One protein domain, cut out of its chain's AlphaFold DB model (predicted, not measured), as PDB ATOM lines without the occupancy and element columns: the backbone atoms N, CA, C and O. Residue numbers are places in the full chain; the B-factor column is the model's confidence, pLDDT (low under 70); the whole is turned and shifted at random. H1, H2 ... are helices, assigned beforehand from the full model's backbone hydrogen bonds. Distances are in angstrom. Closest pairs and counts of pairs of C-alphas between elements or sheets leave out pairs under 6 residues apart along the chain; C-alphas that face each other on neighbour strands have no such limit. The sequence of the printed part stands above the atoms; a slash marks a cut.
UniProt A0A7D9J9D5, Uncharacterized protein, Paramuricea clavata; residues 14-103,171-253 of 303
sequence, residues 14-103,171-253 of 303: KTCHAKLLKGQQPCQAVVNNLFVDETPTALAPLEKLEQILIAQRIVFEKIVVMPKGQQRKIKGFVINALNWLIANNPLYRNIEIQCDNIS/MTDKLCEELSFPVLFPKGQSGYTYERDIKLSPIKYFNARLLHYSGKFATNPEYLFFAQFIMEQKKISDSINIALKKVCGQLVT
ATOM      1  N   LYS A  14     190.127 190.245 221.094       90.56
ATOM      2  CA  LYS A  14     189.445 189.160 221.829       90.56
ATOM      3  C   LYS A  14     189.761 187.769 221.260       90.56
ATOM      4  O   LYS A  14     189.965 186.822 222.014       90.56
ATOM      5  N   THR A  15     189.858 187.656 219.935       90.50
ATOM      6  CA  THR A  15     190.166 186.401 219.234       90.50
ATOM      7  C   THR A  15     191.587 185.911 219.502       90.50
ATOM      8  O   THR A  15     191.785 184.723 219.757       90.50
ATOM      9  N   CYS A  16     192.581 186.803 219.448       90.12
ATOM     10  CA  CYS A  16     193.966 186.452 219.750       90.12
ATOM     11  C   CYS A  16     194.118 186.106 221.232       90.12
ATOM     12  O   CYS A  16     194.676 185.061 221.545       90.12
ATOM     13  N   HIS A  17     193.526 186.900 222.126       91.75
ATOM     14  CA  HIS A  17     193.533 186.640 223.565       91.75
ATOM     15  C   HIS A  17     192.949 185.258 223.907       91.75
ATOM     16  O   HIS A  17     193.584 184.465 224.599       91.75
ATOM     17  N   ALA A  18     191.788 184.907 223.342       94.00
ATOM     18  CA  ALA A  18     191.152 183.609 223.573       94.00
ATOM     19  C   ALA A  18     191.988 182.414 223.077       94.00
ATOM     20  O   ALA A  18     191.883 181.320 223.633       94.00
ATOM     21  N   LYS A  19     192.796 182.597 222.025       93.62
ATOM     22  CA  LYS A  19     193.725 181.569 221.540       93.62
ATOM     23  C   LYS A  19     194.947 181.431 222.442       93.62
ATOM     24  O   LYS A  19     195.305 180.311 222.794       93.62
ATOM     25  N   LEU A  20     195.525 182.556 222.858       92.12
ATOM     26  CA  LEU A  20     196.691 182.577 223.739       92.12
ATOM     27  C   LEU A  20     196.390 181.933 225.099       92.12
ATOM     28  O   LEU A  20     197.191 181.133 225.567       92.12
ATOM     29  N   LEU A  21     195.200 182.161 225.672       94.56
ATOM     30  CA  LEU A  21     194.757 181.477 226.900       94.56
ATOM     31  C   LEU A  21     194.706 179.945 226.773       94.56
ATOM     32  O   LEU A  21     194.795 179.239 227.770       94.56
ATOM     33  N   LYS A  22     194.560 179.424 225.550       95.75
ATOM     34  CA  LYS A  22     194.553 177.985 225.254       95.75
ATOM     35  C   LYS A  22     195.935 177.454 224.858       95.75
ATOM     36  O   LYS A  22     196.024 176.328 224.379       95.75
ATOM     37  N   GLY A  23     196.989 178.268 224.959       92.88
ATOM     38  CA  GLY A  23     198.325 177.928 224.461       92.88
ATOM     39  C   GLY A  23     198.400 177.796 222.936       92.88
ATOM     40  O   GLY A  23     199.313 177.161 222.418       92.88
ATOM     41  N   GLN A  24     197.435 178.355 222.195       93.56
ATOM     42  CA  GLN A  24     197.378 178.267 220.734       93.56
ATOM     43  C   GLN A  24     197.854 179.566 220.082       93.56
ATOM     44  O   GLN A  24     197.374 180.655 220.402       93.56
ATOM     45  N   GLN A  25     198.724 179.456 219.077       90.75
ATOM     46  CA  GLN A  25     199.155 180.605 218.285       90.75
ATOM     47  C   GLN A  25     198.013 181.120 217.370       90.75
ATOM     48  O   GLN A  25     197.302 180.345 216.710       90.75
ATOM     49  N   PRO A  26     197.776 182.444 217.299       93.44
ATOM     50  CA  PRO A  26     196.866 183.019 216.313       93.44
ATOM     51  C   PRO A  26     197.369 182.816 214.876       93.44
ATOM     52  O   PRO A  26     198.539 183.008 214.577       93.44
ATOM     53  N   CYS A  27     196.467 182.496 213.944       92.69
ATOM     54  CA  CYS A  27     196.845 182.235 212.546       92.69
ATOM     55  C   CYS A  27     197.310 183.496 211.795       92.69
ATOM     56  O   CYS A  27     198.000 183.385 210.792       92.69
ATOM     57  N   GLN A  28     196.915 184.684 212.263       92.25
ATOM     58  CA  GLN A  28     197.347 185.979 211.718       92.25
ATOM     59  C   GLN A  28     198.519 186.580 212.511       92.25
ATOM     60  O   GLN A  28     198.818 187.760 212.363       92.25
ATOM     61  N   ALA A  29     199.149 185.805 213.398       91.44
ATOM     62  CA  ALA A  29     200.313 186.277 214.131       91.44
ATOM     63  C   ALA A  29     201.504 186.459 213.182       91.44
ATOM     64  O   ALA A  29     201.697 185.669 212.261       91.44
ATOM     65  N   VAL A  30     202.335 187.463 213.460       91.50
ATOM     66  CA  VAL A  30     203.579 187.728 212.723       91.50
ATOM     67  C   VAL A  30     204.484 186.494 212.689       91.50
ATOM     68  O   VAL A  30     204.988 186.134 211.627       91.50
ATOM     69  N   VAL A  31     204.600 185.804 213.829       91.69
ATOM     70  CA  VAL A  31     205.361 184.554 214.002       91.69
ATOM     71  C   VAL A  31     204.840 183.385 213.156       91.69
ATOM     72  O   VAL A  31     205.551 182.410 212.969       91.69
ATOM     73  N   ASN A  32     203.632 183.482 212.590       94.38
ATOM     74  CA  ASN A  32     203.080 182.503 211.648       94.38
ATOM     75  C   ASN A  32     203.399 182.882 210.185       94.38
ATOM     76  O   ASN A  32     202.519 182.834 209.318       94.38
ATOM     77  N   ASN A  33     204.628 183.341 209.926       94.06
ATOM     78  CA  ASN A  33     205.112 183.826 208.623       94.06
ATOM     79  C   ASN A  33     204.178 184.865 207.979       94.06
ATOM     80  O   ASN A  33     203.767 184.753 206.817       94.06
ATOM     81  N   LEU A  34     203.783 185.863 208.773       93.69
ATOM     82  CA  LEU A  34     202.969 186.997 208.321       93.69
ATOM     83  C   LEU A  34     203.669 188.337 208.563       93.69
ATOM     84  O   LEU A  34     203.028 189.384 208.639       93.69
ATOM     85  N   PHE A  35     204.995 188.297 208.693       92.44
ATOM     86  CA  PHE A  35     205.809 189.492 208.818       92.44
ATOM     87  C   PHE A  35     205.692 190.369 207.561       92.44
ATOM     88  O   PHE A  35     205.438 189.905 206.440       92.44
ATOM     89  N   VAL A  36     205.833 191.672 207.773       93.81
ATOM     90  CA  VAL A  36     205.867 192.698 206.735       93.81
ATOM     91  C   VAL A  36     207.204 193.400 206.889       93.81
ATOM     92  O   VAL A  36     207.409 194.113 207.867       93.81
ATOM     93  N   ASP A  37     208.108 193.191 205.936       93.44
ATOM     94  CA  ASP A  37     209.397 193.881 205.928       93.44
ATOM     95  C   ASP A  37     209.205 195.389 205.730       93.44
ATOM     96  O   ASP A  37     208.309 195.813 204.998       93.44
ATOM     97  N   GLU A  38     210.042 196.207 206.362       92.56
ATOM     98  CA  GLU A  38     210.112 197.641 206.064       92.56
ATOM     99  C   GLU A  38     210.607 197.853 204.629       92.56
ATOM    100  O   GLU A  38     211.397 197.058 204.114       92.56
ATOM    101  N   THR A  39     210.139 198.914 203.969       93.31
ATOM    102  CA  THR A  39     210.589 199.233 202.608       93.31
ATOM    103  C   THR A  39     212.031 199.763 202.659       93.31
ATOM    104  O   THR A  39     212.261 200.792 203.297       93.31
ATOM    105  N   PRO A  40     213.012 199.102 202.016       94.75
ATOM    106  CA  PRO A  40     214.407 199.543 202.021       94.75
ATOM    107  C   PRO A  40     214.595 200.871 201.287       94.75
ATOM    108  O   PRO A  40     213.922 201.129 200.290       94.75
ATOM    109  N   THR A  41     215.588 201.664 201.696       91.88
ATOM    110  CA  THR A  41     215.926 202.951 201.059       91.88
ATOM    111  C   THR A  41     216.242 202.818 199.567       91.88
ATOM    112  O   THR A  41     215.945 203.728 198.808       91.88
ATOM    113  N   ALA A  42     216.781 201.677 199.122       91.38
ATOM    114  CA  ALA A  42     217.040 201.417 197.704       91.38
ATOM    115  C   ALA A  42     215.759 201.230 196.864       91.38
ATOM    116  O   ALA A  42     215.797 201.437 195.657       91.38
ATOM    117  N   LEU A  43     214.639 200.840 197.487       92.69
ATOM    118  CA  LEU A  43     213.353 200.605 196.812       92.69
ATOM    119  C   LEU A  43     212.335 201.728 197.056       92.69
ATOM    120  O   LEU A  43     211.401 201.884 196.279       92.69
ATOM    121  N   ALA A  44     212.502 202.497 198.135       90.81
ATOM    122  CA  ALA A  44     211.612 203.588 198.518       90.81
ATOM    123  C   ALA A  44     211.423 204.695 197.456       90.81
ATOM    124  O   ALA A  44     210.286 205.144 197.321       90.81
ATOM    125  N   PRO A  45     212.455 205.142 196.705       88.19
ATOM    126  CA  PRO A  45     212.294 206.229 195.739       88.19
ATOM    127  C   PRO A  45     211.698 205.774 194.401       88.19
ATOM    128  O   PRO A  45     211.464 206.621 193.548       88.19
ATOM    129  N   LEU A  46     211.476 204.469 194.199       85.19
ATOM    130  CA  LEU A  46     211.084 203.950 192.894       85.19
ATOM    131  C   LEU A  46     209.686 204.412 192.493       85.19
ATOM    132  O   LEU A  46     208.696 204.122 193.176       85.19
ATOM    133  N   GLU A  47     209.599 205.028 191.321       83.50
ATOM    134  CA  GLU A  47     208.333 205.339 190.679       83.50
ATOM    135  C   GLU A  47     207.652 204.083 190.130       83.50
ATOM    136  O   GLU A  47     208.231 203.000 190.020       83.50
ATOM    137  N   LYS A  48     206.380 204.216 189.747       79.44
ATOM    138  CA  LYS A  48     205.562 203.065 189.366       79.44
ATOM    139  C   LYS A  48     206.147 202.266 188.200       79.44
ATOM    140  O   LYS A  48     206.123 201.038 188.238       79.44
ATOM    141  N   LEU A  49     206.682 202.959 187.195       77.69
ATOM    142  CA  LEU A  49     207.334 202.326 186.049       77.69
ATOM    143  C   LEU A  49     208.598 201.568 186.476       77.69
ATOM    144  O   LEU A  49     208.806 200.435 186.057       77.69
ATOM    145  N   GLU A  50     209.406 202.156 187.353       83.06
ATOM    146  CA  GLU A  50     210.646 201.552 187.846       83.06
ATOM    147  C   GLU A  50     210.366 200.299 188.678       83.06
ATOM    148  O   GLU A  50     211.051 199.291 188.524       83.06
ATOM    149  N   GLN A  51     209.305 200.319 189.492       87.19
ATOM    150  CA  GLN A  51     208.839 199.145 190.236       87.19
ATOM    151  C   GLN A  51     208.418 197.993 189.313       87.19
ATOM    152  O   GLN A  51     208.646 196.833 189.654       87.19
ATOM    153  N   ILE A  52     207.818 198.300 188.157       82.50
ATOM    154  CA  ILE A  52     207.439 197.297 187.150       82.50
ATOM    155  C   ILE A  52     208.690 196.718 186.480       82.50
ATOM    156  O   ILE A  52     208.774 195.508 186.301       82.50
ATOM    157  N   LEU A  53     209.679 197.558 186.154       82.75
ATOM    158  CA  LEU A  53     210.917 197.124 185.492       82.75
ATOM    159  C   LEU A  53     211.754 196.163 186.344       82.75
ATOM    160  O   LEU A  53     212.427 195.293 185.795       82.75
ATOM    161  N   ILE A  54     211.711 196.301 187.671       87.94
ATOM    162  CA  ILE A  54     212.418 195.389 188.580       87.94
ATOM    163  C   ILE A  54     211.615 194.131 188.931       87.94
ATOM    164  O   ILE A  54     212.163 193.233 189.565       87.94
ATOM    165  N   ALA A  55     210.331 194.046 188.574       90.12
ATOM    166  CA  ALA A  55     209.496 192.894 188.901       90.12
ATOM    167  C   ALA A  55     209.744 191.730 187.929       90.12
ATOM    168  O   ALA A  55     209.736 191.888 186.710       90.12
ATOM    169  N   GLN A  56     209.899 190.514 188.460       87.25
ATOM    170  CA  GLN A  56     210.065 189.302 187.641       87.25
ATOM    171  C   GLN A  56     208.737 188.727 187.121       87.25
ATOM    172  O   GLN A  56     208.728 187.812 186.287       87.25
ATOM    173  N   ARG A  57     207.606 189.192 187.659       87.94
ATOM    174  CA  ARG A  57     206.256 188.807 187.243       87.94
ATOM    175  C   ARG A  57     205.430 190.062 187.022       87.94
ATOM    176  O   ARG A  57     205.306 190.894 187.911       87.94
ATOM    177  N   ILE A  58     204.844 190.170 185.838       85.94
ATOM    178  CA  ILE A  58     203.903 191.235 185.510       85.94
ATOM    179  C   ILE A  58     202.507 190.626 185.607       85.94
ATOM    180  O   ILE A  58     202.159 189.727 184.846       85.94
ATOM    181  N   VAL A  59     201.743 191.073 186.601       83.19
ATOM    182  CA  VAL A  59     200.410 190.535 186.924       83.19
ATOM    183  C   VAL A  59     199.303 191.074 186.030       83.19
ATOM    184  O   VAL A  59     198.291 190.400 185.849       83.19
ATOM    185  N   PHE A  60     199.493 192.267 185.470       79.06
ATOM    186  CA  PHE A  60     198.507 192.937 184.633       79.06
ATOM    187  C   PHE A  60     199.171 193.488 183.384       79.06
ATOM    188  O   PHE A  60     200.212 194.141 183.461       79.06
ATOM    189  N   GLU A  61     198.530 193.268 182.246       71.56
ATOM    190  CA  GLU A  61     198.822 194.030 181.046       71.56
ATOM    191  C   GLU A  61     198.141 195.394 181.169       71.56
ATOM    192  O   GLU A  61     196.952 195.486 181.483       71.56
ATOM    193  N   LYS A  62     198.910 196.465 180.968       67.75
ATOM    194  CA  LYS A  62     198.402 197.833 181.019       67.75
ATOM    195  C   LYS A  62     198.757 198.542 179.726       67.75
ATOM    196  O   LYS A  62     199.933 198.692 179.403       67.75
ATOM    197  N   ILE A  63     197.736 199.023 179.031       66.75
ATOM    198  CA  ILE A  63     197.910 199.889 177.869       66.75
ATOM    199  C   ILE A  63     197.982 201.323 178.387       66.75
ATOM    200  O   ILE A  63     197.094 201.786 179.100       66.75
ATOM    201  N   VAL A  64     199.070 202.020 178.070       62.47
ATOM    202  CA  VAL A  64     199.269 203.422 178.446       62.47
ATOM    203  C   VAL A  64     199.635 204.201 177.194       62.47
ATOM    204  O   VAL A  64     200.501 203.780 176.429       62.47
ATOM    205  N   VAL A  65     198.990 205.351 176.989       61.56
ATOM    206  CA  VAL A  65     199.403 206.291 175.944       61.56
ATOM    207  C   VAL A  65     200.744 206.883 176.354       61.56
ATOM    208  O   VAL A  65     200.852 207.520 177.400       61.56
ATOM    209  N   MET A  66     201.773 206.663 175.539       57.31
ATOM    210  CA  MET A  66     203.103 207.190 175.814       57.31
ATOM    211  C   MET A  66     203.101 208.716 175.611       57.31
ATOM    212  O   MET A  66     202.854 209.169 174.487       57.31
ATOM    213  N   PRO A  67     203.355 209.530 176.653       53.88
ATOM    214  CA  PRO A  67     203.459 210.972 176.481       53.88
ATOM    215  C   PRO A  67     204.672 211.283 175.599       53.88
ATOM    216  O   PRO A  67     205.768 210.766 175.817       53.88
ATOM    217  N   LYS A  68     204.484 212.129 174.582       49.47
ATOM    218  CA  LYS A  68     205.570 212.594 173.707       49.47
ATOM    219  C   LYS A  68     206.410 213.632 174.464       49.47
ATOM    220  O   LYS A  68     206.197 214.828 174.305       49.47
ATOM    221  N   GLY A  69     207.330 213.179 175.316       57.97
ATOM    222  CA  GLY A  69     208.235 214.021 176.106       57.97
ATOM    223  C   GLY A  69     209.583 213.339 176.367       57.97
ATOM    224  O   GLY A  69     209.735 212.144 176.119       57.97
ATOM    225  N   GLN A  70     210.578 214.093 176.845       54.47
ATOM    226  CA  GLN A  70     211.879 213.533 177.233       54.47
ATOM    227  C   GLN A  70     211.700 212.612 178.454       54.47
ATOM    228  O   GLN A  70     211.268 213.066 179.514       54.47
ATOM    229  N   GLN A  71     212.026 211.321 178.327       53.66
ATOM    230  CA  GLN A  71     212.086 210.416 179.480       53.66
ATOM    231  C   GLN A  71     213.212 210.865 180.420       53.66
ATOM    232  O   GLN A  71     214.369 210.976 180.010       53.66
ATOM    233  N   ARG A  72     212.885 211.099 181.699       53.66
ATOM    234  CA  ARG A  72     213.893 211.298 182.753       53.66
ATOM    235  C   ARG A  72     214.761 210.035 182.879       53.66
ATOM    236  O   ARG A  72     214.332 208.937 182.528       53.66
ATOM    237  N   LYS A  73     216.001 210.183 183.353       53.81
ATOM    238  CA  LYS A  73     216.996 209.097 183.458       53.81
ATOM    239  C   LYS A  73     216.549 208.007 184.460       53.81
ATOM    240  O   LYS A  73     216.911 208.059 185.627       53.81
ATOM    241  N   ILE A  74     215.831 206.986 183.982       60.34
ATOM    242  CA  ILE A  74     215.329 205.808 184.739       60.34
ATOM    243  C   ILE A  74     216.466 204.915 185.303       60.34
ATOM    244  O   ILE A  74     216.283 204.118 186.222       60.34
ATOM    245  N   LYS A  75     217.679 205.020 184.750       64.19
ATOM    246  CA  LYS A  75     218.733 203.999 184.905       64.19
ATOM    247  C   LYS A  75     219.307 203.889 186.327       64.19
ATOM    248  O   LYS A  75     219.584 202.780 186.780       64.19
ATOM    249  N   GLY A  76     219.489 205.010 187.030       68.81
ATOM    250  CA  GLY A  76     220.200 205.039 188.316       68.81
ATOM    251  C   GLY A  76     219.465 204.306 189.442       68.81
ATOM    252  O   GLY A  76     220.044 203.449 190.112       68.81
ATOM    253  N   PHE A  77     218.175 204.599 189.619       79.06
ATOM    254  CA  PHE A  77     217.368 204.003 190.684       79.06
ATOM    255  C   PHE A  77     217.085 202.521 190.437       79.06
ATOM    256  O   PHE A  77     217.214 201.717 191.360       79.06
ATOM    257  N   VAL A  78     216.797 202.137 189.188       82.94
ATOM    258  CA  VAL A  78     216.530 200.741 188.809       82.94
ATOM    259  C   VAL A  78     217.749 199.844 189.047       82.94
ATOM    260  O   VAL A  78     217.611 198.787 189.659       82.94
ATOM    261  N   ILE A  79     218.954 200.260 188.635       83.19
ATOM    262  CA  ILE A  79     220.174 199.460 188.852       83.19
ATOM    263  C   ILE A  79     220.478 199.323 190.348       83.19
ATOM    264  O   ILE A  79     220.771 198.224 190.819       83.19
ATOM    265  N   ASN A  80     220.377 200.417 191.111       87.06
ATOM    266  CA  ASN A  80     220.587 200.380 192.557       87.06
ATOM    267  C   ASN A  80     219.595 199.427 193.251       87.06
ATOM    268  O   ASN A  80     219.989 198.601 194.076       87.06
ATOM    269  N   ALA A  81     218.320 199.490 192.867       90.12
ATOM    270  CA  ALA A  81     217.279 198.603 193.367       90.12
ATOM    271  C   ALA A  81     217.550 197.127 193.036       90.12
ATOM    272  O   ALA A  81     217.447 196.277 193.921       90.12
ATOM    273  N   LEU A  82     217.933 196.813 191.793       90.06
ATOM    274  CA  LEU A  82     218.253 195.446 191.372       90.06
ATOM    275  C   LEU A  82     219.471 194.890 192.112       90.06
ATOM    276  O   LEU A  82     219.404 193.775 192.624       90.06
ATOM    277  N   ASN A  83     220.544 195.672 192.248       90.38
ATOM    278  CA  ASN A  83     221.719 195.274 193.027       90.38
ATOM    279  C   ASN A  83     221.353 194.983 194.487       90.38
ATOM    280  O   ASN A  83     221.782 193.976 195.056       90.38
ATOM    281  N   TRP A  84     220.513 195.831 195.089       94.31
ATOM    282  CA  TRP A  84     220.019 195.597 196.441       94.31
ATOM    283  C   TRP A  84     219.208 194.297 196.530       94.31
ATOM    284  O   TRP A  84     219.413 193.513 197.460       94.31
ATOM    285  N   LEU A  85     218.325 194.033 195.561       94.94
ATOM    286  CA  LEU A  85     217.521 192.810 195.510       94.94
ATOM    287  C   LEU A  85     218.382 191.558 195.326       94.94
ATOM    288  O   LEU A  85     218.168 190.591 196.046       94.94
ATOM    289  N   ILE A  86     219.387 191.570 194.449       92.88
ATOM    290  CA  ILE A  86     220.312 190.435 194.265       92.88
ATOM    291  C   ILE A  86     221.004 190.077 195.589       92.88
ATOM    292  O   ILE A  86     221.125 188.900 195.935       92.88
ATOM    293  N   ALA A  87     221.414 191.088 196.360       93.25
ATOM    294  CA  ALA A  87     222.096 190.888 197.634       93.25
ATOM    295  C   ALA A  87     221.162 190.423 198.772       93.25
ATOM    296  O   ALA A  87     221.585 189.653 199.635       93.25
ATOM    297  N   ASN A  88     219.902 190.878 198.793       95.25
ATOM    298  CA  ASN A  88     219.012 190.744 199.958       95.25
ATOM    299  C   ASN A  88     217.777 189.862 199.730       95.25
ATOM    300  O   ASN A  88     217.084 189.516 200.689       95.25
ATOM    301  N   ASN A  89     217.490 189.488 198.485       95.31
ATOM    302  CA  ASN A  89     216.339 188.686 198.102       95.31
ATOM    303  C   ASN A  89     216.803 187.388 197.422       95.31
ATOM    304  O   ASN A  89     217.299 187.426 196.292       95.31
ATOM    305  N   PRO A  90     216.611 186.213 198.053       94.19
ATOM    306  CA  PRO A  90     216.993 184.928 197.466       94.19
ATOM    307  C   PRO A  90     216.389 184.677 196.078       94.19
ATOM    308  O   PRO A  90     217.004 183.986 195.270       94.19
ATOM    309  N   LEU A  91     215.223 185.263 195.789       93.06
ATOM    310  CA  LEU A  91     214.521 185.107 194.516       93.06
ATOM    311  C   LEU A  91     215.194 185.854 193.353       93.06
ATOM    312  O   LEU A  91     214.853 185.605 192.201       93.06
ATOM    313  N   TYR A  92     216.133 186.760 193.639       93.12
ATOM    314  CA  TYR A  92     216.807 187.606 192.650       93.12
ATOM    315  C   TYR A  92     218.262 187.189 192.382       93.12
ATOM    316  O   TYR A  92     218.902 187.762 191.509       93.12
ATOM    317  N   ARG A  93     218.791 186.167 193.074       86.38
ATOM    318  CA  ARG A  93     220.218 185.779 193.013       86.38
ATOM    319  C   ARG A  93     220.742 185.405 191.627       86.38
ATOM    320  O   ARG A  93     221.927 185.566 191.377       86.38
ATOM    321  N   ASN A  94     219.872 184.900 190.758       82.00
ATOM    322  CA  ASN A  94     220.246 184.411 189.430       82.00
ATOM    323  C   ASN A  94     219.903 185.416 188.319       82.00
ATOM    324  O   ASN A  94     219.838 185.035 187.153       82.00
ATOM    325  N   ILE A  95     219.606 186.672 188.666       80.25
ATOM    326  CA  ILE A  95     219.373 187.713 187.668       80.25
ATOM    327  C   ILE A  95     220.715 188.273 187.219       80.25
ATOM    328  O   ILE A  95     221.461 188.842 188.013       80.25
ATOM    329  N   GLU A  96     220.976 188.166 185.924       73.31
ATOM    330  CA  GLU A  96     222.067 188.872 185.266       73.31
ATOM    331  C   GLU A  96     221.563 190.236 184.787       73.31
ATOM    332  O   GLU A  96     220.652 190.331 183.961       73.31
ATOM    333  N   ILE A  97     222.138 191.313 185.325       71.00
ATOM    334  CA  ILE A  97     221.820 192.674 184.887       71.00
ATOM    335  C   ILE A  97     222.666 192.978 183.648       71.00
ATOM    336  O   ILE A  97     223.847 193.305 183.756       71.00
ATOM    337  N   GLN A  98     222.064 192.882 182.463       61.59
ATOM    338  CA  GLN A  98     222.711 193.273 181.209       61.59
ATOM    339  C   GLN A  98     222.684 194.798 181.050       61.59
ATOM    340  O   GLN A  98     221.755 195.372 180.481       61.59
ATOM    341  N   CYS A  99     223.710 195.471 181.569       60.97
ATOM    342  CA  CYS A  99     223.858 196.925 181.458       60.97
ATOM    343  C   CYS A  99     224.217 197.392 180.035       60.97
ATOM    344  O   CYS A  99     224.003 198.563 179.716       60.97
ATOM    345  N   ASP A 100     224.731 196.485 179.200       54.69
ATOM    346  CA  ASP A 100     225.343 196.790 177.900       54.69
ATOM    347  C   ASP A 100     224.320 197.192 176.824       54.69
ATOM    348  O   ASP A 100     224.643 197.944 175.909       54.69
ATOM    349  N   ASN A 101     223.059 196.771 176.973       48.56
ATOM    350  CA  ASN A 101     221.955 197.143 176.076       48.56
ATOM    351  C   ASN A 101     221.315 198.501 176.427       48.56
ATOM    352  O   ASN A 101     220.374 198.936 175.765       48.56
ATOM    353  N   ILE A 102     221.779 199.176 177.484       52.72
ATOM    354  CA  ILE A 102     221.212 200.444 177.947       52.72
ATOM    355  C   ILE A 102     222.220 201.549 177.638       52.72
ATOM    356  O   ILE A 102     223.259 201.603 178.294       52.72
ATOM    357  N   SER A 103     221.893 202.446 176.698       46.88
ATOM    358  CA  SER A 103     222.783 203.521 176.218       46.88
ATOM    359  C   SER A 103     223.644 204.136 177.331       46.88
ATOM    360  O   SER A 103     223.155 204.478 178.417       46.88
ATOM    361  N   MET A 171     197.535 181.009 189.605       77.44
ATOM    362  CA  MET A 171     197.008 180.033 190.563       77.44
ATOM    363  C   MET A 171     198.021 178.943 190.927       77.44
ATOM    364  O   MET A 171     197.900 178.329 191.985       77.44
ATOM    365  N   THR A 172     198.981 178.665 190.042       81.44
ATOM    366  CA  THR A 172     199.985 177.606 190.234       81.44
ATOM    367  C   THR A 172     201.332 178.151 190.685       81.44
ATOM    368  O   THR A 172     202.105 177.418 191.302       81.44
ATOM    369  N   ASP A 173     201.624 179.416 190.386       88.38
ATOM    370  CA  ASP A 173     202.877 180.054 190.772       88.38
ATOM    371  C   ASP A 173     202.890 180.366 192.279       88.38
ATOM    372  O   ASP A 173     202.224 181.283 192.764       88.38
ATOM    373  N   LYS A 174     203.675 179.582 193.027       90.25
ATOM    374  CA  LYS A 174     203.837 179.719 194.482       90.25
ATOM    375  C   LYS A 174     204.570 180.990 194.907       90.25
ATOM    376  O   LYS A 174     204.566 181.280 196.099       90.25
ATOM    377  N   LEU A 175     205.226 181.694 193.992       92.50
ATOM    378  CA  LEU A 175     206.001 182.900 194.283       92.50
ATOM    379  C   LEU A 175     205.451 184.109 193.520       92.50
ATOM    380  O   LEU A 175     206.130 185.129 193.409       92.50
ATOM    381  N   CYS A 176     204.230 184.006 192.975       92.50
ATOM    382  CA  CYS A 176     203.650 185.071 192.165       92.50
ATOM    383  C   CYS A 176     203.592 186.395 192.921       92.50
ATOM    384  O   CYS A 176     203.926 187.424 192.352       92.50
ATOM    385  N   GLU A 177     203.212 186.392 194.195       95.06
ATOM    386  CA  GLU A 177     203.063 187.621 194.967       95.06
ATOM    387  C   GLU A 177     204.422 188.287 195.232       95.06
ATOM    388  O   GLU A 177     204.600 189.475 194.957       95.06
ATOM    389  N   GLU A 178     205.405 187.516 195.697       95.62
ATOM    390  CA  GLU A 178     206.743 188.014 196.012       95.62
ATOM    391  C   GLU A 178     207.500 188.507 194.773       95.62
ATOM    392  O   GLU A 178     208.203 189.516 194.834       95.62
ATOM    393  N   LEU A 179     207.344 187.815 193.641       93.25
ATOM    394  CA  LEU A 179     207.998 188.167 192.379       93.25
ATOM    395  C   LEU A 179     207.304 189.316 191.635       93.25
ATOM    396  O   LEU A 179     207.961 189.985 190.836       93.25
ATOM    397  N   SER A 180     206.009 189.546 191.883       93.31
ATOM    398  CA  SER A 180     205.253 190.641 191.253       93.31
ATOM    399  C   SER A 180     205.390 191.963 191.998       93.31
ATOM    400  O   SER A 180     205.278 193.026 191.394       93.31
ATOM    401  N   PHE A 181     205.637 191.920 193.311       95.75
ATOM    402  CA  PHE A 181     205.671 193.115 194.151       95.75
ATOM    403  C   PHE A 181     206.961 193.213 194.983       95.75
ATOM    404  O   PHE A 181     206.892 193.219 196.216       95.75
ATOM    405  N   PRO A 182     208.147 193.355 194.355       95.38
ATOM    406  CA  PRO A 182     209.430 193.390 195.068       95.38
ATOM    407  C   PRO A 182     209.540 194.517 196.103       95.38
ATOM    408  O   PRO A 182     210.185 194.343 197.129       95.38
ATOM    409  N   VAL A 183     208.865 195.653 195.898       95.50
ATOM    410  CA  VAL A 183     208.828 196.746 196.891       95.50
ATOM    411  C   VAL A 183     207.989 196.380 198.124       95.50
ATOM    412  O   VAL A 183     208.299 196.792 199.242       95.50
ATOM    413  N   LEU A 184     206.930 195.581 197.948       96.31
ATOM    414  CA  LEU A 184     206.099 195.100 199.056       96.31
ATOM    415  C   LEU A 184     206.736 193.898 199.770       96.31
ATOM    416  O   LEU A 184     206.578 193.777 200.988       96.31
ATOM    417  N   PHE A 185     207.486 193.074 199.030       96.81
ATOM    418  CA  PHE A 185     208.163 191.854 199.481       96.81
ATOM    419  C   PHE A 185     209.678 191.905 199.201       96.81
ATOM    420  O   PHE A 185     210.203 191.067 198.461       96.81
ATOM    421  N   PRO A 186     210.423 192.840 199.822       96.12
ATOM    422  CA  PRO A 186     211.833 193.084 199.503       96.12
ATOM    423  C   PRO A 186     212.737 191.874 199.746       96.12
ATOM    424  O   PRO A 186     213.732 191.714 199.052       96.12
ATOM    425  N   LYS A 187     212.385 190.997 200.692       94.94
ATOM    426  CA  LYS A 187     213.132 189.766 200.995       94.94
ATOM    427  C   LYS A 187     212.552 188.507 200.341       94.94
ATOM    428  O   LYS A 187     213.052 187.417 200.593       94.94
ATOM    429  N   GLY A 188     211.485 188.637 199.549       94.19
ATOM    430  CA  GLY A 188     210.883 187.512 198.830       94.19
ATOM    431  C   GLY A 188     210.275 186.434 199.735       94.19
ATOM    432  O   GLY A 188     210.364 185.251 199.422       94.19
ATOM    433  N   GLN A 189     209.696 186.825 200.873       93.06
ATOM    434  CA  GLN A 189     209.173 185.898 201.884       93.06
ATOM    435  C   GLN A 189     207.787 186.303 202.391       93.06
ATOM    436  O   GLN A 189     207.373 187.454 202.276       93.06
ATOM    437  N   SER A 190     207.112 185.373 203.071       93.81
ATOM    438  CA  SER A 190     205.806 185.577 203.715       93.81
ATOM    439  C   SER A 190     204.632 185.840 202.760       93.81
ATOM    440  O   SER A 190     203.577 186.268 203.231       93.81
ATOM    441  N   GLY A 191     204.733 185.560 201.460       94.50
ATOM    442  CA  GLY A 191     203.593 185.678 200.550       94.50
ATOM    443  C   GLY A 191     202.431 184.734 200.878       94.50
ATOM    444  O   GLY A 191     202.419 183.970 201.853       94.50
ATOM    445  N   TYR A 192     201.398 184.795 200.057       93.25
ATOM    446  CA  TYR A 192     200.121 184.121 200.232       93.25
ATOM    447  C   TYR A 192     200.288 182.601 200.285       93.25
ATOM    448  O   TYR A 192     199.773 181.935 201.184       93.25
ATOM    449  N   THR A 193     201.072 182.072 199.356       92.19
ATOM    450  CA  THR A 193     201.389 180.652 199.164       92.19
ATOM    451  C   THR A 193     202.537 180.157 200.042       92.19
ATOM    452  O   THR A 193     202.850 178.968 200.004       92.19
ATOM    453  N   TYR A 194     203.128 181.036 200.857       92.06
ATOM    454  CA  TYR A 194     204.200 180.694 201.787       92.06
ATOM    455  C   TYR A 194     203.741 179.663 202.831       92.06
ATOM    456  O   TYR A 194     202.619 179.736 203.353       92.06
ATOM    457  N   GLU A 195     204.614 178.707 203.154       91.75
ATOM    458  CA  GLU A 195     204.315 177.627 204.097       91.75
ATOM    459  C   GLU A 195     204.186 178.146 205.537       91.75
ATOM    460  O   GLU A 195     204.913 179.036 205.984       91.75
ATOM    461  N   ARG A 196     203.192 177.628 206.266       93.38
ATOM    462  CA  ARG A 196     202.818 178.104 207.605       93.38
ATOM    463  C   ARG A 196     202.429 176.945 208.499       93.38
ATOM    464  O   ARG A 196     201.615 176.118 208.087       93.38
ATOM    465  N   ASP A 197     202.904 176.987 209.739       92.75
ATOM    466  CA  ASP A 197     202.543 176.023 210.783       92.75
ATOM    467  C   ASP A 197     201.032 176.010 211.014       92.75
ATOM    468  O   ASP A 197     200.386 174.962 211.065       92.75
ATOM    469  N   ILE A 198     200.432 177.203 211.102       93.69
ATOM    470  CA  ILE A 198     198.989 177.356 211.236       93.69
ATOM    471  C   ILE A 198     198.414 177.832 209.916       93.69
ATOM    472  O   ILE A 198     198.622 178.969 209.486       93.69
ATOM    473  N   LYS A 199     197.598 176.970 209.308       93.50
ATOM    474  CA  LYS A 199     196.919 177.279 208.054       93.50
ATOM    475  C   LYS A 199     196.132 178.589 208.151       93.50
ATOM    476  O   LYS A 199     195.268 178.770 209.014       93.50
ATOM    477  N   LEU A 200     196.395 179.471 207.197       92.62
ATOM    478  CA  LEU A 200     195.726 180.754 207.047       92.62
ATOM    479  C   LEU A 200     194.794 180.698 205.836       92.62
ATOM    480  O   LEU A 200     195.172 180.210 204.773       92.62
ATOM    481  N   SER A 201     193.545 181.142 205.997       92.62
ATOM    482  CA  SER A 201     192.632 181.234 204.855       92.62
ATOM    483  C   SER A 201     192.980 182.451 203.991       92.62
ATOM    484  O   SER A 201     193.474 183.442 204.533       92.62
ATOM    485  N   PRO A 202     192.660 182.438 202.685       92.56
ATOM    486  CA  PRO A 202     193.011 183.539 201.783       92.56
ATOM    487  C   PRO A 202     192.423 184.875 202.233       92.56
ATOM    488  O   PRO A 202     193.125 185.874 202.292       92.56
ATOM    489  N   ILE A 203     191.164 184.866 202.680       93.19
ATOM    490  CA  ILE A 203     190.493 186.051 203.233       93.19
ATOM    491  C   ILE A 203     191.264 186.606 204.436       93.19
ATOM    492  O   ILE A 203     191.492 187.806 204.528       93.19
ATOM    493  N   LYS A 204     191.690 185.746 205.370       94.62
ATOM    494  CA  LYS A 204     192.436 186.194 206.556       94.62
ATOM    495  C   LYS A 204     193.835 186.699 206.203       94.62
ATOM    496  O   LYS A 204     194.311 187.612 206.873       94.62
ATOM    497  N   TYR A 205     194.470 186.106 205.192       96.62
ATOM    498  CA  TYR A 205     195.759 186.548 204.670       96.62
ATOM    499  C   TYR A 205     195.657 187.945 204.053       96.62
ATOM    500  O   TYR A 205     196.292 188.873 204.548       96.62
ATOM    501  N   PHE A 206     194.798 188.123 203.046       96.75
ATOM    502  CA  PHE A 206     194.666 189.408 202.362       96.75
ATOM    503  C   PHE A 206     194.129 190.493 203.293       96.75
ATOM    504  O   PHE A 206     194.666 191.590 203.292       96.75
ATOM    505  N   ASN A 207     193.186 190.189 204.192       95.00
ATOM    506  CA  ASN A 207     192.763 191.167 205.199       95.00
ATOM    507  C   ASN A 207     193.916 191.594 206.115       95.00
ATOM    508  O   ASN A 207     194.005 192.766 206.455       95.00
ATOM    509  N   ALA A 208     194.806 190.679 206.512       94.38
ATOM    510  CA  ALA A 208     195.962 191.050 207.327       94.38
ATOM    511  C   ALA A 208     196.946 191.956 206.568       94.38
ATOM    512  O   ALA A 208     197.521 192.858 207.170       94.38
ATOM    513  N   ARG A 209     197.112 191.746 205.254       96.50
ATOM    514  CA  ARG A 209     197.937 192.600 204.385       96.50
ATOM    515  C   ARG A 209     197.299 193.976 204.181       96.50
ATOM    516  O   ARG A 209     197.952 194.988 204.416       96.50
ATOM    517  N   LEU A 210     196.020 194.015 203.811       96.31
ATOM    518  CA  LEU A 210     195.275 195.243 203.520       96.31
ATOM    519  C   LEU A 210     195.039 196.113 204.759       96.31
ATOM    520  O   LEU A 210     195.078 197.333 204.664       96.31
ATOM    521  N   LEU A 211     194.837 195.506 205.929       93.50
ATOM    522  CA  LEU A 211     194.632 196.224 207.193       93.50
ATOM    523  C   LEU A 211     195.941 196.461 207.962       93.50
ATOM    524  O   LEU A 211     195.913 196.849 209.131       93.50
ATOM    525  N   HIS A 212     197.094 196.199 207.343       92.69
ATOM    526  CA  HIS A 212     198.379 196.434 207.979       92.69
ATOM    527  C   HIS A 212     198.599 197.932 208.235       92.69
ATOM    528  O   HIS A 212     198.350 198.769 207.367       92.69
ATOM    529  N   TYR A 213     199.140 198.275 209.408       88.25
ATOM    530  CA  TYR A 213     199.279 199.664 209.868       88.25
ATOM    531  C   TYR A 213     200.110 200.560 208.937       88.25
ATOM    532  O   TYR A 213     199.968 201.780 208.973       88.25
ATOM    533  N   SER A 214     201.019 199.977 208.148       91.38
ATOM    534  CA  SER A 214     201.866 200.735 207.222       91.38
ATOM    535  C   SER A 214     201.097 201.244 206.002       91.38
ATOM    536  O   SER A 214     201.645 202.037 205.246       91.38
ATOM    537  N   GLY A 215     199.885 200.742 205.738       93.25
ATOM    538  CA  GLY A 215     199.050 201.141 204.603       93.25
ATOM    539  C   GLY A 215     199.569 200.731 203.219       93.25
ATOM    540  O   GLY A 215     198.772 200.654 202.294       93.25
ATOM    541  N   LYS A 216     200.857 200.387 203.066       93.31
ATOM    542  CA  LYS A 216     201.516 200.168 201.762       93.31
ATOM    543  C   LYS A 216     200.840 199.164 200.821       93.31
ATOM    544  O   LYS A 216     200.930 199.310 199.608       93.31
ATOM    545  N   PHE A 217     200.173 198.145 201.368       96.31
ATOM    546  CA  PHE A 217     199.400 197.188 200.572       96.31
ATOM    547  C   PHE A 217     198.073 197.792 200.103       96.31
ATOM    548  O   PHE A 217     197.701 197.622 198.949       96.31
ATOM    549  N   ALA A 218     197.377 198.518 200.981       95.81
ATOM    550  CA  ALA A 218     196.100 199.155 200.674       95.81
ATOM    551  C   ALA A 218     196.247 200.365 199.741       95.81
ATOM    552  O   ALA A 218     195.340 200.654 198.970       95.81
ATOM    553  N   THR A 219     197.384 201.063 199.786       93.25
ATOM    554  CA  THR A 219     197.672 202.199 198.900       93.25
ATOM    555  C   THR A 219     198.161 201.773 197.516       93.25
ATOM    556  O   THR A 219     198.248 202.615 196.628       93.25
ATOM    557  N   ASN A 220     198.507 200.496 197.311       92.44
ATOM    558  CA  ASN A 220     198.980 199.997 196.023       92.44
ATOM    559  C   ASN A 220     197.800 199.434 195.202       92.44
ATOM    560  O   ASN A 220     197.327 198.336 195.506       92.44
ATOM    561  N   PRO A 221     197.340 200.130 194.144       90.62
ATOM    562  CA  PRO A 221     196.169 199.705 193.378       90.62
ATOM    563  C   PRO A 221     196.373 198.356 192.681       90.62
ATOM    564  O   PRO A 221     195.458 197.542 192.646       90.62
ATOM    565  N   GLU A 222     197.576 198.064 192.184       90.31
ATOM    566  CA  GLU A 222     197.858 196.767 191.555       90.31
ATOM    567  C   GLU A 222     197.800 195.628 192.569       90.31
ATOM    568  O   GLU A 222     197.299 194.550 192.261       90.31
ATOM    569  N   TYR A 223     198.246 195.870 193.802       95.12
ATOM    570  CA  TYR A 223     198.116 194.874 194.858       95.12
ATOM    571  C   TYR A 223     196.645 194.612 195.218       95.12
ATOM    572  O   TYR A 223     196.267 193.461 195.437       95.12
ATOM    573  N   LEU A 224     195.798 195.650 195.228       94.75
ATOM    574  CA  LEU A 224     194.353 195.502 195.439       94.75
ATOM    575  C   LEU A 224     193.715 194.615 194.365       94.75
ATOM    576  O   LEU A 224     193.021 193.655 194.702       94.75
ATOM    577  N   PHE A 225     193.992 194.893 193.088       92.94
ATOM    578  CA  PHE A 225     193.479 194.083 191.981       92.94
ATOM    579  C   PHE A 225     194.024 192.656 192.013       92.94
ATOM    580  O   PHE A 225     193.283 191.709 191.757       92.94
ATOM    581  N   PHE A 226     195.290 192.473 192.394       93.94
ATOM    582  CA  PHE A 226     195.887 191.147 192.542       93.94
ATOM    583  C   PHE A 226     195.183 190.347 193.638       93.94
ATOM    584  O   PHE A 226     194.764 189.210 193.411       93.94
ATOM    585  N   ALA A 227     194.990 190.953 194.811       94.75
ATOM    586  CA  ALA A 227     194.282 190.329 195.921       94.75
ATOM    587  C   ALA A 227     192.840 189.971 195.530       94.75
ATOM    588  O   ALA A 227     192.392 188.851 195.791       94.75
ATOM    589  N   GLN A 228     192.133 190.887 194.859       92.38
ATOM    590  CA  GLN A 228     190.784 190.645 194.353       92.38
ATOM    591  C   GLN A 228     190.756 189.462 193.380       92.38
ATOM    592  O   GLN A 228     189.974 188.532 193.585       92.38
ATOM    593  N   PHE A 229     191.639 189.449 192.381       91.50
ATOM    594  CA  PHE A 229     191.709 188.387 191.382       91.50
ATOM    595  C   PHE A 229     191.968 187.017 192.022       91.50
ATOM    596  O   PHE A 229     191.231 186.061 191.770       91.50
ATOM    597  N   ILE A 230     192.955 186.906 192.920       90.94
ATOM    598  CA  ILE A 230     193.232 185.649 193.635       90.94
ATOM    599  C   ILE A 230     192.009 185.203 194.447       90.94
ATOM    600  O   ILE A 230     191.667 184.015 194.469       90.94
ATOM    601  N   MET A 231     191.326 186.135 195.116       90.56
ATOM    602  CA  MET A 231     190.128 185.831 195.896       90.56
ATOM    603  C   MET A 231     188.958 185.359 195.025       90.56
ATOM    604  O   MET A 231     188.259 184.420 195.413       90.56
ATOM    605  N   GLU A 232     188.731 185.975 193.870       90.31
ATOM    606  CA  GLU A 232     187.681 185.586 192.925       90.31
ATOM    607  C   GLU A 232     187.951 184.205 192.331       90.31
ATOM    608  O   GLU A 232     187.096 183.320 192.415       90.31
ATOM    609  N   GLN A 233     189.172 183.963 191.858       85.56
ATOM    610  CA  GLN A 233     189.576 182.663 191.322       85.56
ATOM    611  C   GLN A 233     189.454 181.550 192.371       85.56
ATOM    612  O   GLN A 233     188.985 180.446 192.076       85.56
ATOM    613  N   LYS A 234     189.803 181.842 193.631       86.81
ATOM    614  CA  LYS A 234     189.599 180.925 194.760       86.81
ATOM    615  C   LYS A 234     188.115 180.602 194.959       86.81
ATOM    616  O   LYS A 234     187.776 179.428 195.113       86.81
ATOM    617  N   LYS A 235     187.239 181.614 194.957       88.44
ATOM    618  CA  LYS A 235     185.784 181.432 195.113       88.44
ATOM    619  C   LYS A 235     185.196 180.596 193.978       88.44
ATOM    620  O   LYS A 235     184.404 179.692 194.245       88.44
ATOM    621  N   ILE A 236     185.597 180.867 192.736       86.88
ATOM    622  CA  ILE A 236     185.182 180.095 191.559       86.88
ATOM    623  C   ILE A 236     185.622 178.636 191.710       86.88
ATOM    624  O   ILE A 236     184.794 177.732 191.612       86.88
ATOM    625  N   SER A 237     186.894 178.394 192.044       85.81
ATOM    626  CA  SER A 237     187.428 177.043 192.258       85.81
ATOM    627  C   SER A 237     186.679 176.284 193.360       85.81
ATOM    628  O   SER A 237     186.290 175.132 193.173       85.81
ATOM    629  N   ASP A 238     186.416 176.926 194.500       85.50
ATOM    630  CA  ASP A 238     185.666 176.311 195.600       85.50
ATOM    631  C   ASP A 238     184.221 175.990 195.181       85.50
ATOM    632  O   ASP A 238     183.710 174.918 195.510       85.50
ATOM    633  N   SER A 239     183.588 176.864 194.396       82.06
ATOM    634  CA  SER A 239     182.225 176.668 193.886       82.06
ATOM    635  C   SER A 239     182.145 175.491 192.909       82.06
ATOM    636  O   SER A 239     181.248 174.654 193.031       82.06
ATOM    637  N   ILE A 240     183.123 175.367 192.003       82.31
ATOM    638  CA  ILE A 240     183.271 174.213 191.104       82.31
ATOM    639  C   ILE A 240     183.447 172.929 191.922       82.31
ATOM    640  O   ILE A 240     182.732 171.955 191.705       82.31
ATOM    641  N   ASN A 241     184.344 172.932 192.912       76.81
ATOM    642  CA  ASN A 241     184.595 171.763 193.754       76.81
ATOM    643  C   ASN A 241     183.348 171.323 194.537       76.81
ATOM    644  O   ASN A 241     183.097 170.127 194.684       76.81
ATOM    645  N   ILE A 242     182.552 172.271 195.037       81.56
ATOM    646  CA  ILE A 242     181.281 171.976 195.713       81.56
ATOM    647  C   ILE A 242     180.273 171.380 194.724       81.56
ATOM    648  O   ILE A 242     179.621 170.389 195.053       81.56
ATOM    649  N   ALA A 243     180.148 171.951 193.524       74.06
ATOM    650  CA  ALA A 243     179.240 171.451 192.494       74.06
ATOM    651  C   ALA A 243     179.605 170.022 192.059       74.06
ATOM    652  O   ALA A 243     178.742 169.147 192.046       74.06
ATOM    653  N   LEU A 244     180.889 169.752 191.802       72.44
ATOM    654  CA  LEU A 244     181.374 168.423 191.420       72.44
ATOM    655  C   LEU A 244     181.108 167.369 192.502       72.44
ATOM    656  O   LEU A 244     180.653 166.270 192.193       72.44
ATOM    657  N   LYS A 245     181.304 167.718 193.782       73.00
ATOM    658  CA  LYS A 245     180.968 166.826 194.906       73.00
ATOM    659  C   LYS A 245     179.480 166.476 194.962       73.00
ATOM    660  O   LYS A 245     179.142 165.362 195.344       73.00
ATOM    661  N   LYS A 246     178.598 167.407 194.586       76.38
ATOM    662  CA  LYS A 246     177.147 167.167 194.545       76.38
ATOM    663  C   LYS A 246     176.735 166.284 193.366       76.38
ATOM    664  O   LYS A 246     175.847 165.459 193.530       76.38
ATOM    665  N   VAL A 247     177.372 166.444 192.204       62.19
ATOM    666  CA  VAL A 247     177.032 165.700 190.977       62.19
ATOM    667  C   VAL A 247     177.539 164.255 191.015       62.19
ATOM    668  O   VAL A 247     176.831 163.358 190.575       62.19
ATOM    669  N   CYS A 248     178.732 164.003 191.562       56.25
ATOM    670  CA  CYS A 248     179.315 162.655 191.562       56.25
ATOM    671  C   CYS A 248     178.895 161.761 192.742       56.25
ATOM    672  O   CYS A 248     179.293 160.603 192.766       56.25
ATOM    673  N   GLY A 249     178.140 162.252 193.735       47.53
ATOM    674  CA  GLY A 249     177.623 161.443 194.855       47.53
ATOM    675  C   GLY A 249     178.670 160.775 195.771       47.53
ATOM    676  O   GLY A 249     178.305 160.195 196.791       47.53
ATOM    677  N   GLN A 250     179.965 160.860 195.457       48.56
ATOM    678  CA  GLN A 250     181.048 160.241 196.215       48.56
ATOM    679  C   GLN A 250     181.689 161.228 197.194       48.56
ATOM    680  O   GLN A 250     182.115 162.328 196.833       48.56
ATOM    681  N   LEU A 251     181.789 160.798 198.456       42.75
ATOM    682  CA  LEU A 251     182.565 161.436 199.520       42.75
ATOM    683  C   LEU A 251     184.058 161.400 199.162       42.75
ATOM    684  O   LEU A 251     184.815 160.561 199.642       42.75
ATOM    685  N   VAL A 252     184.500 162.326 198.312       44.56
ATOM    686  CA  VAL A 252     185.929 162.521 198.059       44.56
ATOM    687  C   VAL A 252     186.521 163.225 199.283       44.56
ATOM    688  O   VAL A 252     186.432 164.448 199.443       44.56
ATOM    689  N   THR A 253     187.069 162.426 200.199       38.19
ATOM    690  CA  THR A 253     187.894 162.893 201.317       38.19
ATOM    691  C   THR A 253     189.177 163.533 200.785       38.19
ATOM    692  O   THR A 253     189.673 163.213 199.706       38.19
TER     693      THR A 253
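Overview. This is residues 14 to 103 and 171 to 253 of the 303 residues of an uncharacterized protein of Paramuricea clavata (UniProt A0A7D9J9D5). With little regular structure, long loops gather round short H4 near the middle; H2 and H3 pack together toward one end, and long H6 reaches out the other way. H1 sits alone; residues 61 to 73 and 235 to 243 stick out. The 173 printed residues, under half in named elements, include six named helices, H1 to H6, and no named strand: all helix, loose, radius of gyration of the C-alphas 19.7 A, spans 63 by 43 by 29 A.

Arrangement. H1, residues 14 to 20, touches no helix. H2, residues 48 to 53, touches residues 77 to 78 alone of H3, residues 75 to 88; the closest C-alphas, Glu 50 and Val 78, are 6.0 A apart, at a steep tilt of 62 degrees. H4, residues 176 to 180, is near H6, residues 221 to 247. H5, residues 202 to 210, forms a hairpin with H6; they only just touch, with 3 pairs of C-alphas within 8 A, the closest Phe 206 and Ala 227, 6.5 A. In all six helices every O i to N i+4 pair is within hydrogen-bond range.

Along the chain. H1 begins at C-alpha 14 (189.445, 189.160, 221.829). H6, 39.1 A long, ends at C-alpha 247 (177.032, 165.700, 190.977).

Size, cuts and confidence. Across the cut, C-alphas 103 and 171 are 37.7 A apart. Residues 62 to 76, 98 to 103 and 247 to 253 have pLDDT under 70.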